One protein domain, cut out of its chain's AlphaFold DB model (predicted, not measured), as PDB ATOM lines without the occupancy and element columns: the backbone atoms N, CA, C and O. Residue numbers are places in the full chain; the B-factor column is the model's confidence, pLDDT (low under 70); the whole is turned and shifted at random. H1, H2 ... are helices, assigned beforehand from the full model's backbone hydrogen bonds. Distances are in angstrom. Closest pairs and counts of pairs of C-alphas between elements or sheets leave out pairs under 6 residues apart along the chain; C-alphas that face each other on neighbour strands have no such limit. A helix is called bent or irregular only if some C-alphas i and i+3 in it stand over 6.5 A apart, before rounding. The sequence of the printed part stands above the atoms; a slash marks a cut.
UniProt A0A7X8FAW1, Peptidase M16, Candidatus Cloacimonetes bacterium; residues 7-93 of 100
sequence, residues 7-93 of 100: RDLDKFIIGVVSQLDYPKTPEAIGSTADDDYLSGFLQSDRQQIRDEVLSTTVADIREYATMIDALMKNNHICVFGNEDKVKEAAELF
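This is residues 7 to 93 of the 100 residues of the protein "Peptidase M16" of Candidatus Cloacimonetes bacterium (UniProt A0A7X8FAW1). The model is an open arch in which H4, the longest helix, makes an arm from a loose U of three helices to a small far end at H5. In the U, H1 and H3 run side by side in opposite directions and meet over short stretches, while H2 makes the base of the U between the end of H1 and the start of H3; the last part of the arm sticks out with residues 62 to 75, and after a bare link the far end does so with residues 80 to 91. The printed part has 87 residues with five named helices in the order H1, H2, H3, H4, H5 and no named strand, and its class is all helix. The whole is extended, with a radius of gyration of the C-alphas of 19.3 A, and the C-alphas span 49 by 37 by 26 A.

H4 holds residues 58 to 73 and is 23.9 A long from first to last C-alpha, from Val 58 at (130.106, 132.853, 149.702) to Lys 73 at (117.996, 149.910, 161.329). It is neither bent nor irregular, but only just: C-alphas 63 and 66 are 6.1 A apart. Before it comes H3, residues 43 to 55, 18.4 A long. H2 holds residues 26 to 39 and is 20.1 A long. H1 holds residues 7 to 20, is 20.0 A long and begins with C-alpha 7 at (139.487, 126.718, 152.140). H5, residues 83 to 88, is 8.6 A long and ends with C-alpha 88 at (128.498, 157.498, 181.912).

H4 is close to H1 but not clearly touching it, with the closest C-alphas, those of Leu 9 and Val 58, 7.4 A apart. Their lines are about perpendicular at 70.3 degrees, only just beyond a steep tilt. H4 is apart from H3, H2 and H5. H1 and H3 touch, with residues 13 to 17 of H1 and 50 to 54 of H3 alone; the closest C-alphas are those of Ile 13 and Val 53, 6.3 A apart. These two helices run opposite ways at a shallow tilt of 16 degrees. H2 is apart from H1 and from H3, and H5 is apart from H1, H2 and H3. In H1, H2, H3 and H5 every O i to N i+4 pair is within hydrogen-bond range; in H4 it is 9 of 12.

The two C-alphas farthest apart are those of Ser 44 and Glu 88, 50.6 A. The printed part has no cut from residue 7 to 93. The links H1 to H2, H2 to H3 and H3 to H4 are tight, and the link H4 to H5, with 9 residues, is short; no link is long. Residues 25 to 31, of which 26 to 31 belong to H2, also stand free. The mean pLDDT of the printed part is 95.5, and no printed residue is under 70.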
ATOM      1  N   ARG A   7     138.887 127.365 150.965       97.06
ATOM      2  CA  ARG A   7     139.487 126.718 152.140       97.06
ATOM      3  C   ARG A   7     139.063 127.359 153.465       97.06
ATOM      4  O   ARG A   7     138.980 126.652 154.461       97.06
ATOM      5  N   ASP A   8     138.850 128.672 153.502       97.75
ATOM      6  CA  ASP A   8     138.419 129.353 154.723       97.75
ATOM      7  C   ASP A   8     136.914 129.200 154.945       97.75
ATOM      8  O   ASP A   8     136.499 128.973 156.078       97.75
ATOM      9  N   LEU A   9     136.115 129.195 153.872       97.44
ATOM     10  CA  LEU A   9     134.696 128.841 153.956       97.44
ATOM     11  C   LEU A   9     134.507 127.407 154.476       97.44
ATOM     12  O   LEU A   9     133.719 127.183 155.391       97.44
ATOM     13  N   ASP A  10     135.292 126.457 153.963       97.88
ATOM     14  CA  ASP A  10     135.260 125.057 154.395       97.88
ATOM     15  C   ASP A  10     135.541 124.926 155.902       97.88
ATOM     16  O   ASP A  10     134.939 124.088 156.568       97.88
ATOM     17  N   LYS A  11     136.410 125.772 156.480       98.00
ATOM     18  CA  LYS A  11     136.649 125.776 157.937       98.00
ATOM     19  C   LYS A  11     135.408 126.196 158.717       98.00
ATOM     20  O   LYS A  11     135.144 125.611 159.763       98.00
ATOM     21  N   PHE A  12     134.662 127.189 158.233       97.50
ATOM     22  CA  PHE A  12     133.408 127.597 158.867       97.50
ATOM     23  C   PHE A  12     132.371 126.477 158.794       97.50
ATOM     24  O   PHE A  12     131.793 126.133 159.822       97.50
ATOM     25  N   ILE A  13     132.222 125.840 157.629       98.06
ATOM     26  CA  ILE A  13     131.327 124.687 157.441       98.06
ATOM     27  C   ILE A  13     131.708 123.546 158.395       98.06
ATOM     28  O   ILE A  13     130.854 123.045 159.123       98.06
ATOM     29  N   ILE A  14     132.992 123.176 158.468       98.12
ATOM     30  CA  ILE A  14     133.486 122.145 159.398       98.12
ATOM     31  C   ILE A  14     133.185 122.526 160.854       98.12
ATOM     32  O   ILE A  14     132.795 121.666 161.640       98.12
ATOM     33  N   GLY A  15     133.340 123.804 161.213       98.06
ATOM     34  CA  GLY A  15     133.005 124.308 162.544       98.06
ATOM     35  C   GLY A  15     131.535 124.087 162.905       98.06
ATOM     36  O   GLY A  15     131.245 123.602 163.996       98.06
ATOM     37  N   VAL A  16     130.617 124.367 161.977       97.81
ATOM     38  CA  VAL A  16     129.177 124.137 162.174       97.81
ATOM     39  C   VAL A  16     128.864 122.640 162.243       97.81
ATOM     40  O   VAL A  16     128.196 122.201 163.174       97.81
ATOM     41  N   VAL A  17     129.397 121.827 161.325       97.62
ATOM     42  CA  VAL A  17     129.195 120.364 161.342       97.62
ATOM     43  C   VAL A  17     129.711 119.748 162.645       97.62
ATOM     44  O   VAL A  17     129.053 118.890 163.224       97.62
ATOM     45  N   SER A  18     130.839 120.231 163.173       97.62
ATOM     46  CA  SER A  18     131.357 119.782 164.468       97.62
ATOM     47  C   SER A  18     130.406 120.073 165.634       97.62
ATOM     48  O   SER A  18     130.442 119.338 166.619       97.62
ATOM     49  N   GLN A  19     129.600 121.136 165.562       96.19
ATOM     50  CA  GLN A  19     128.579 121.439 166.570       96.19
ATOM     51  C   GLN A  19     127.343 120.554 166.395       96.19
ATOM     52  O   GLN A  19     126.812 120.055 167.386       96.19
ATOM     53  N   LEU A  20     126.915 120.323 165.147       95.19
ATOM     54  CA  LEU A  20     125.798 119.425 164.832       95.19
ATOM     55  C   LEU A  20     126.066 117.992 165.317       95.19
ATOM     56  O   LEU A  20     125.156 117.335 165.823       95.19
ATOM     57  N   ASP A  21     127.319 117.544 165.216       95.00
ATOM     58  CA  ASP A  21     127.723 116.153 165.455       95.00
ATOM     59  C   ASP A  21     128.401 115.962 166.817       95.00
ATOM     60  O   ASP A  21     129.015 114.926 167.088       95.00
ATOM     61  N   TYR A  22     128.303 116.966 167.690       95.44
ATOM     62  CA  TYR A  22     128.919 116.913 169.005       95.44
ATOM     63  C   TYR A  22     128.346 115.742 169.827       95.44
ATOM     64  O   TYR A  22     127.121 115.596 169.920       95.44
ATOM     65  N   PRO A  23     129.193 114.900 170.453       96.00
ATOM     66  CA  PRO A  23     128.721 113.761 171.227       96.00
ATOM     67  C   PRO A  23     127.918 114.234 172.442       96.00
ATOM     68  O   PRO A  23     128.386 115.031 173.256       96.00
ATOM     69  N   LYS A  24     126.703 113.707 172.581       95.75
ATOM     70  CA  LYS A  24     125.783 114.050 173.669       95.75
ATOM     71  C   LYS A  24     125.759 112.961 174.738       95.75
ATOM     72  O   LYS A  24     125.890 111.773 174.443       95.75
ATOM     73  N   THR A  25     125.561 113.369 175.989       98.12
ATOM     74  CA  THR A  25     125.242 112.445 177.084       98.12
ATOM     75  C   THR A  25     123.825 111.880 176.903       98.12
ATOM     76  O   THR A  25     123.013 112.496 176.209       98.12
ATOM     77  N   PRO A  26     123.480 110.746 177.542       98.00
ATOM     78  CA  PRO A  26     122.119 110.205 177.483       98.00
ATOM     79  C   PRO A  26     121.039 111.211 177.911       98.00
ATOM     80  O   PRO A  26     119.996 111.299 177.272       98.00
ATOM     81  N   GLU A  27     121.315 112.010 178.943       98.19
ATOM     82  CA  GLU A  27     120.425 113.081 179.412       98.19
ATOM     83  C   GLU A  27     120.193 114.150 178.334       98.19
ATOM     84  O   GLU A  27     119.051 114.484 178.029       98.19
ATOM     85  N   ALA A  28     121.262 114.636 177.694       97.44
ATOM     86  CA  ALA A  28     121.157 115.648 176.645       97.44
ATOM     87  C   ALA A  28     120.426 115.129 175.394       97.44
ATOM     88  O   ALA A  28     119.743 115.898 174.714       97.44
ATOM     89  N   ILE A  29     120.551 113.832 175.087       97.06
ATOM     90  CA  ILE A  29     119.768 113.185 174.025       97.06
ATOM     91  C   ILE A  29     118.279 113.207 174.386       97.06
ATOM     92  O   ILE A  29     117.476 113.587 173.539       97.06
ATOM     93  N   GLY A  30     117.922 112.863 175.629       97.81
ATOM     94  CA  GLY A  30     116.542 112.916 176.121       97.81
ATOM     95  C   GLY A  30     115.942 114.319 176.033       97.81
ATOM     96  O   GLY A  30     114.910 114.493 175.397       97.81
ATOM     97  N   SER A  31     116.646 115.329 176.555       97.94
ATOM     98  CA  SER A  31     116.202 116.731 176.470       97.94
ATOM     99  C   SER A  31     115.998 117.189 175.024       97.94
ATOM    100  O   SER A  31     114.997 117.825 174.725       97.94
ATOM    101  N   THR A  32     116.914 116.831 174.112       96.44
ATOM    102  CA  THR A  32     116.760 117.177 172.686       96.44
ATOM    103  C   THR A  32     115.534 116.486 172.080       96.44
ATOM    104  O   THR A  32     114.848 117.079 171.259       96.44
ATOM    105  N   ALA A  33     115.253 115.235 172.457       97.12
ATOM    106  CA  ALA A  33     114.112 114.490 171.932       97.12
ATOM    107  C   ALA A  33     112.768 115.076 172.394       97.12
ATOM    108  O   ALA A  33     111.824 115.117 171.605       97.12
ATOM    109  N   ASP A  34     112.695 115.554 173.638       98.19
ATOM    110  CA  ASP A  34     111.518 116.256 174.151       98.19
ATOM    111  C   ASP A  34     111.301 117.579 173.398       98.19
ATOM    112  O   ASP A  34     110.192 117.839 172.927       98.19
ATOM    113  N   ASP A  35     112.361 118.373 173.204       97.94
ATOM    114  CA  ASP A  35     112.306 119.623 172.431       97.94
ATOM    115  C   ASP A  35     111.878 119.374 170.977       97.94
ATOM    116  O   ASP A  35     111.000 120.070 170.457       97.94
ATOM    117  N   ASP A  36     112.458 118.359 170.324       97.81
ATOM    118  CA  ASP A  36     112.110 117.958 168.959       97.81
ATOM    119  C   ASP A  36     110.620 117.579 168.872       97.81
ATOM    120  O   ASP A  36     109.898 118.047 167.990       97.81
ATOM    121  N   TYR A  37     110.128 116.769 169.817       98.06
ATOM    122  CA  TYR A  37     108.733 116.330 169.841       98.06
ATOM    123  C   TYR A  37     107.759 117.494 170.060       98.06
ATOM    124  O   TYR A  37     106.750 117.596 169.360       98.06
ATOM    125  N   LEU A  38     108.058 118.383 171.011       98.44
ATOM    126  CA  LEU A  38     107.195 119.513 171.361       98.44
ATOM    127  C   LEU A  38     107.171 120.594 170.276       98.44
ATOM    128  O   LEU A  38     106.125 121.199 170.039       98.44
ATOM    129  N   SER A  39     108.304 120.839 169.617       97.81
ATOM    130  CA  SER A  39     108.403 121.796 168.507       97.81
ATOM    131  C   SER A  39     107.922 121.226 167.169       97.81
ATOM    132  O   SER A  39     107.688 121.990 166.233       97.81
ATOM    133  N   GLY A  40     107.750 119.903 167.074       97.81
ATOM    134  CA  GLY A  40     107.444 119.210 165.826       97.81
ATOM    135  C   GLY A  40     108.637 119.130 164.872       97.81
ATOM    136  O   GLY A  40     108.431 118.949 163.675       97.81
ATOM    137  N   PHE A  41     109.863 119.273 165.380       97.81
ATOM    138  CA  PHE A  41     111.088 119.203 164.593       97.81
ATOM    139  C   PHE A  41     111.400 117.753 164.206       97.81
ATOM    140  O   PHE A  41     111.599 116.875 165.049       97.81
ATOM    141  N   LEU A  42     111.431 117.489 162.905       97.69
ATOM    142  CA  LEU A  42     111.555 116.150 162.348       97.69
ATOM    143  C   LEU A  42     112.998 115.831 161.948       97.69
ATOM    144  O   LEU A  42     113.840 116.694 161.706       97.69
ATOM    145  N   GLN A  43     113.277 114.539 161.772       96.06
ATOM    146  CA  GLN A  43     114.559 114.095 161.212       96.06
ATOM    147  C   GLN A  43     114.796 114.626 159.790       96.06
ATOM    148  O   GLN A  43     115.944 114.837 159.407       96.06
ATOM    149  N   SER A  44     113.734 114.880 159.017       98.06
ATOM    150  CA  SER A  44     113.837 115.537 157.709       98.06
ATOM    151  C   SER A  44     114.365 116.964 157.819       98.06
ATOM    152  O   SER A  44     115.216 117.338 157.022       98.06
ATOM    153  N   ASP A  45     113.932 117.722 158.828       97.88
ATOM    154  CA  ASP A  45     114.379 119.103 159.053       97.88
ATOM    155  C   ASP A  45     115.850 119.113 159.477       97.88
ATOM    156  O   ASP A  45     116.665 119.888 158.976       97.88
ATOM    157  N   ARG A  46     116.226 118.160 160.341       96.25
ATOM    158  CA  ARG A  46     117.622 117.929 160.734       96.25
ATOM    159  C   ARG A  46     118.517 117.645 159.528       96.25
ATOM    160  O   ARG A  46     119.621 118.185 159.444       96.25
ATOM    161  N   GLN A  47     118.055 116.789 158.619       97.88
ATOM    162  CA  GLN A  47     118.802 116.445 157.413       97.88
ATOM    163  C   GLN A  47     118.879 117.632 156.447       97.88
ATOM    164  O   GLN A  47     119.962 117.918 155.943       97.88
ATOM    165  N   GLN A  48     117.776 118.361 156.260       98.38
ATOM    166  CA  GLN A  48     117.742 119.566 155.437       98.38
ATOM    167  C   GLN A  48     118.785 120.589 155.905       98.38
ATOM    168  O   GLN A  48     119.598 121.036 155.101       98.38
ATOM    169  N   ILE A  49     118.833 120.894 157.208       97.75
ATOM    170  CA  ILE A  49     119.818 121.832 157.774       97.75
ATOM    171  C   ILE A  49     121.249 121.375 157.480       97.75
ATOM    172  O   ILE A  49     122.105 122.182 157.122       97.75
ATOM    173  N   ARG A  50     121.533 120.077 157.618       98.12
ATOM    174  CA  ARG A  50     122.864 119.540 157.318       98.12
ATOM    175  C   ARG A  50     123.226 119.735 155.843       98.12
ATOM    176  O   ARG A  50     124.355 120.130 155.551       98.12
ATOM    177  N   ASP A  51     122.293 119.478 154.933       98.38
ATOM    178  CA  ASP A  51     122.513 119.629 153.493       98.38
ATOM    179  C   ASP A  51     122.719 121.107 153.106       98.38
ATOM    180  O   ASP A  51     123.611 121.426 152.316       98.38
ATOM    181  N   GLU A  52     121.973 122.028 153.721       98.12
ATOM    182  CA  GLU A  52     122.128 123.482 153.555       98.12
ATOM    183  C   GLU A  52     123.492 123.977 154.071       98.12
ATOM    184  O   GLU A  52     124.199 124.722 153.386       98.12
ATOM    185  N   VAL A  53     123.933 123.498 155.239       97.88
ATOM    186  CA  VAL A  53     125.262 123.824 155.790       97.88
ATOM    187  C   VAL A  53     126.382 123.348 154.862       97.88
ATOM    188  O   VAL A  53     127.326 124.090 154.597       97.88
ATOM    189  N   LEU A  54     126.291 122.123 154.341       97.75
ATOM    190  CA  LEU A  54     127.318 121.552 153.461       97.75
ATOM    191  C   LEU A  54     127.354 122.199 152.071       97.75
ATOM    192  O   LEU A  54     128.405 122.196 151.428       97.75
ATOM    193  N   SER A  55     126.225 122.733 151.605       97.62
ATOM    194  CA  SER A  55     126.101 123.390 150.297       97.62
ATOM    195  C   SER A  55     126.331 124.904 150.333       97.62
ATOM    196  O   SER A  55     126.357 125.531 149.275       97.62
ATOM    197  N   THR A  56     126.561 125.477 151.518       97.56
ATOM    198  CA  THR A  56     126.753 126.919 151.719       97.56
ATOM    199  C   THR A  56     127.878 127.485 150.846       97.56
ATOM    200  O   THR A  56     128.994 126.962 150.786       97.56
ATOM    201  N   THR A  57     127.602 128.623 150.216       96.62
ATOM    202  CA  THR A  57     128.518 129.377 149.361       96.62
ATOM    203  C   THR A  57     128.807 130.772 149.924       96.62
ATOM    204  O   THR A  57     128.141 131.282 150.823       96.62
ATOM    205  N   VAL A  58     129.815 131.448 149.361       96.62
ATOM    206  CA  VAL A  58     130.106 132.853 149.702       96.62
ATOM    207  C   VAL A  58     128.954 133.784 149.295       96.62
ATOM    208  O   VAL A  58     128.766 134.822 149.927       96.62
ATOM    209  N   ALA A  59     128.194 133.439 148.247       95.19
ATOM    210  CA  ALA A  59     127.051 134.236 147.809       95.19
ATOM    211  C   ALA A  59     125.951 134.236 148.878       95.19
ATOM    212  O   ALA A  59     125.515 135.315 149.271       95.19
ATOM    213  N   ASP A  60     125.632 133.067 149.437       94.88
ATOM    214  CA  ASP A  60     124.619 132.923 150.491       94.88
ATOM    215  C   ASP A  60     124.963 133.795 151.709       94.88
ATOM    216  O   ASP A  60     124.129 134.547 152.209       94.88
ATOM    217  N   ILE A  61     126.236 133.804 152.132       94.25
ATOM    218  CA  ILE A  61     126.709 134.661 153.236       94.25
ATOM    219  C   ILE A  61     126.497 136.151 152.928       94.25
ATOM    220  O   ILE A  61     126.144 136.931 153.814       94.25
ATOM    221  N   ARG A  62     126.717 136.572 151.679       94.50
ATOM    222  CA  ARG A  62     126.521 137.970 151.269       94.50
ATOM    223  C   ARG A  62     125.045 138.354 151.246       94.50
ATOM    224  O   ARG A  62     124.740 139.498 151.570       94.50
ATOM    225  N   GLU A  63     124.143 137.439 150.900       94.62
ATOM    226  CA  GLU A  63     122.700 137.711 150.880       94.62
ATOM    227  C   GLU A  63     122.162 138.079 152.270       94.62
ATOM    228  O   GLU A  63     121.365 139.018 152.396       94.62
ATOM    229  N   TYR A  64     122.693 137.460 153.331       93.50
ATOM    230  CA  TYR A  64     122.350 137.808 154.715       93.50
ATOM    231  C   TYR A  64     122.686 139.256 155.099       93.50
ATOM    232  O   TYR A  64     122.085 139.784 156.037       93.50
ATOM    233  N   ALA A  65     123.587 139.940 154.382       94.19
ATOM    234  CA  ALA A  65     123.924 141.335 154.672       94.19
ATOM    235  C   ALA A  65     122.693 142.254 154.608       94.19
ATOM    236  O   ALA A  65     122.567 143.159 155.429       94.19
ATOM    237  N   THR A  66     121.760 141.989 153.685       93.12
ATOM    238  CA  THR A  66     120.519 142.770 153.549       93.12
ATOM    239  C   THR A  66     119.623 142.607 154.774       93.12
ATOM    240  O   THR A  66     119.089 143.585 155.293       93.12
ATOM    241  N   MET A  67     119.484 141.373 155.263       94.38
ATOM    242  CA  MET A  67     118.708 141.076 156.466       94.38
ATOM    243  C   MET A  67     119.342 141.727 157.700       94.38
ATOM    244  O   MET A  67     118.637 142.358 158.484       94.38
ATOM    245  N   ILE A  68     120.666 141.624 157.855       93.31
ATOM    246  CA  ILE A  68     121.388 142.252 158.969       93.31
ATOM    247  C   ILE A  68     121.221 143.775 158.929       93.31
ATOM    248  O   ILE A  68     120.900 144.367 159.952       93.31
ATOM    249  N   ASP A  69     121.372 144.413 157.767       94.25
ATOM    250  CA  ASP A  69     121.181 145.863 157.626       94.25
ATOM    251  C   ASP A  69     119.750 146.298 157.994       94.25
ATOM    252  O   ASP A  69     119.557 147.290 158.698       94.25
ATOM    253  N   ALA A  70     118.737 145.523 157.591       94.38
ATOM    254  CA  ALA A  70     117.350 145.773 157.979       94.38
ATOM    255  C   ALA A  70     117.137 145.662 159.499       94.38
ATOM    256  O   ALA A  70     116.466 146.510 160.083       94.38
ATOM    257  N   LEU A  71     117.737 144.661 160.151       92.88
ATOM    258  CA  LEU A  71     117.652 144.487 161.604       92.88
ATOM    259  C   LEU A  71     118.386 145.599 162.363       92.88
ATOM    260  O   LEU A  71     117.861 146.118 163.346       92.88
ATOM    261  N   MET A  72     119.565 146.008 161.890       91.94
ATOM    262  CA  MET A  72     120.354 147.080 162.506       91.94
ATOM    263  C   MET A  72     119.626 148.429 162.473       91.94
ATOM    264  O   MET A  72     119.741 149.210 163.416       91.94
ATOM    265  N   LYS A  73     118.819 148.691 161.436       94.06
ATOM    266  CA  LYS A  73     117.996 149.910 161.329       94.06
ATOM    267  C   LYS A  73     116.910 150.024 162.395       94.06
ATOM    268  O   LYS A  73     116.494 151.139 162.691       94.06
ATOM    269  N   ASN A  74     116.482 148.913 162.996       91.19
ATOM    270  CA  ASN A  74     115.535 148.948 164.114       91.19
ATOM    271  C   ASN A  74     116.161 149.542 165.389       91.19
ATOM    272  O   ASN A  74     115.434 149.882 166.316       91.19
ATOM    273  N   ASN A  75     117.495 149.679 165.429       86.50
ATOM    274  CA  ASN A  75     118.255 150.337 166.493       86.50
ATOM    275  C   ASN A  75     117.950 149.803 167.906       86.50
ATOM    276  O   ASN A  75     117.954 150.544 168.887       86.50
ATOM    277  N   HIS A  76     117.680 148.500 168.018       89.25
ATOM    278  CA  HIS A  76     117.503 147.833 169.305       89.25
ATOM    279  C   HIS A  76     118.868 147.537 169.928       89.25
ATOM    280  O   HIS A  76     119.537 146.573 169.559       89.25
ATOM    281  N   ILE A  77     119.279 148.379 170.873       87.88
ATOM    282  CA  ILE A  77     120.567 148.274 171.558       87.88
ATOM    283  C   ILE A  77     120.319 147.848 173.005       87.88
ATOM    284  O   ILE A  77     119.601 148.512 173.746       87.88
ATOM    285  N   CYS A  78     120.940 146.745 173.418       90.88
ATOM    286  CA  CYS A  78     120.939 146.280 174.800       90.88
ATOM    287  C   CYS A  78     122.381 146.016 175.233       90.88
ATOM    288  O   CYS A  78     123.109 145.286 174.556       90.88
ATOM    289  N   VAL A  79     122.804 146.628 176.339       91.69
ATOM    290  CA  VAL A  79     124.166 146.511 176.869       91.69
ATOM    291  C   VAL A  79     124.104 146.042 178.314       91.69
ATOM    292  O   VAL A  79     123.422 146.634 179.145       91.69
ATOM    293  N   PHE A  80     124.856 144.986 178.611       92.88
ATOM    294  CA  PHE A  80     125.102 144.518 179.967       92.88
ATOM    295  C   PHE A  80     126.527 144.899 180.368       92.88
ATOM    296  O   PHE A  80     127.481 144.549 179.672       92.88
ATOM    297  N   GLY A  81     126.685 145.632 181.468       90.88
ATOM    298  CA  GLY A  81     127.988 146.161 181.854       90.88
ATOM    299  C   GLY A  81     128.034 146.719 183.268       90.88
ATOM    300  O   GLY A  81     127.050 146.699 184.001       90.88
ATOM    301  N   ASN A  82     129.215 147.209 183.644       92.75
ATOM    302  CA  ASN A  82     129.426 147.875 184.923       92.75
ATOM    303  C   ASN A  82     128.539 149.127 185.035       92.75
ATOM    304  O   ASN A  82     128.482 149.930 184.104       92.75
ATOM    305  N   GLU A  83     127.894 149.292 186.189       91.94
ATOM    306  CA  GLU A  83     126.910 150.350 186.430       91.94
ATOM    307  C   GLU A  83     127.460 151.755 186.156       91.94
ATOM    308  O   GLU A  83     126.813 152.529 185.454       91.94
ATOM    309  N   ASP A  84     128.667 152.073 186.635       93.81
ATOM    310  CA  ASP A  84     129.267 153.395 186.444       93.81
ATOM    311  C   ASP A  84     129.504 153.680 184.956       93.81
ATOM    312  O   ASP A  84     129.164 154.753 184.461       93.81
ATOM    313  N   LYS A  85     130.004 152.689 184.205       93.81
ATOM    314  CA  LYS A  85     130.259 152.825 182.761       93.81
ATOM    315  C   LYS A  85     128.982 152.968 181.944       93.81
ATOM    316  O   LYS A  85     128.952 153.733 180.983       93.81
ATOM    317  N   VAL A  86     127.930 152.247 182.318       92.88
ATOM    318  CA  VAL A  86     126.630 152.342 181.646       92.88
ATOM    319  C   VAL A  86     125.964 153.686 181.953       92.88
ATOM    320  O   VAL A  86     125.392 154.297 181.054       92.88
ATOM    321  N   LYS A  87     126.101 154.200 183.183       92.38
ATOM    322  CA  LYS A  87     125.620 155.537 183.563       92.38
ATOM    323  C   LYS A  87     126.377 156.663 182.863       92.38
ATOM    324  O   LYS A  87     125.747 157.626 182.439       92.38
ATOM    325  N   GLU A  88     127.698 156.549 182.706       94.81
ATOM    326  CA  GLU A  88     128.498 157.498 181.912       94.81
ATOM    327  C   GLU A  88     127.987 157.602 180.462       94.81
ATOM    328  O   GLU A  88     128.030 158.675 179.867       94.81
ATOM    329  N   ALA A  89     127.473 156.500 179.911       92.69
ATOM    330  CA  ALA A  89     126.931 156.412 178.559       92.69
ATOM    331  C   ALA A  89     125.390 156.442 178.509       92.69
ATOM    332  O   ALA A  89     124.808 156.005 177.518       92.69
ATOM    333  N   ALA A  90     124.720 156.943 179.556       90.31
ATOM    334  CA  ALA A  90     123.262 156.865 179.695       90.31
ATOM    335  C   ALA A  90     122.490 157.484 178.518       90.31
ATOM    336  O   ALA A  90     121.414 157.004 178.185       90.31
ATOM    337  N   GLU A  91     123.048 158.500 177.853       92.62
ATOM    338  CA  GLU A  91     122.425 159.151 176.691       92.62
ATOM    339  C   GLU A  91     122.270 158.227 175.470       92.62
ATOM    340  O   GLU A  91     121.508 158.542 174.560       92.62
ATOM    341  N   LEU A  92     122.969 157.087 175.437       89.44
ATOM    342  CA  LEU A  92     122.852 156.095 174.364       89.44
ATOM    343  C   LEU A  92     121.657 155.149 174.537       89.44
ATOM    344  O   LEU A  92     121.385 154.364 173.627       89.44
ATOM    345  N   PHE A  93     120.981 155.170 175.690       91.75
ATOM    346  CA  PHE A  93     119.993 154.158 176.059       91.75
ATOM    347  C   PHE A  93     118.672 154.784 176.504       91.75
ATOM    348  O   PHE A  93     118.644 155.706 177.313       91.75
TER     349      PHE A  93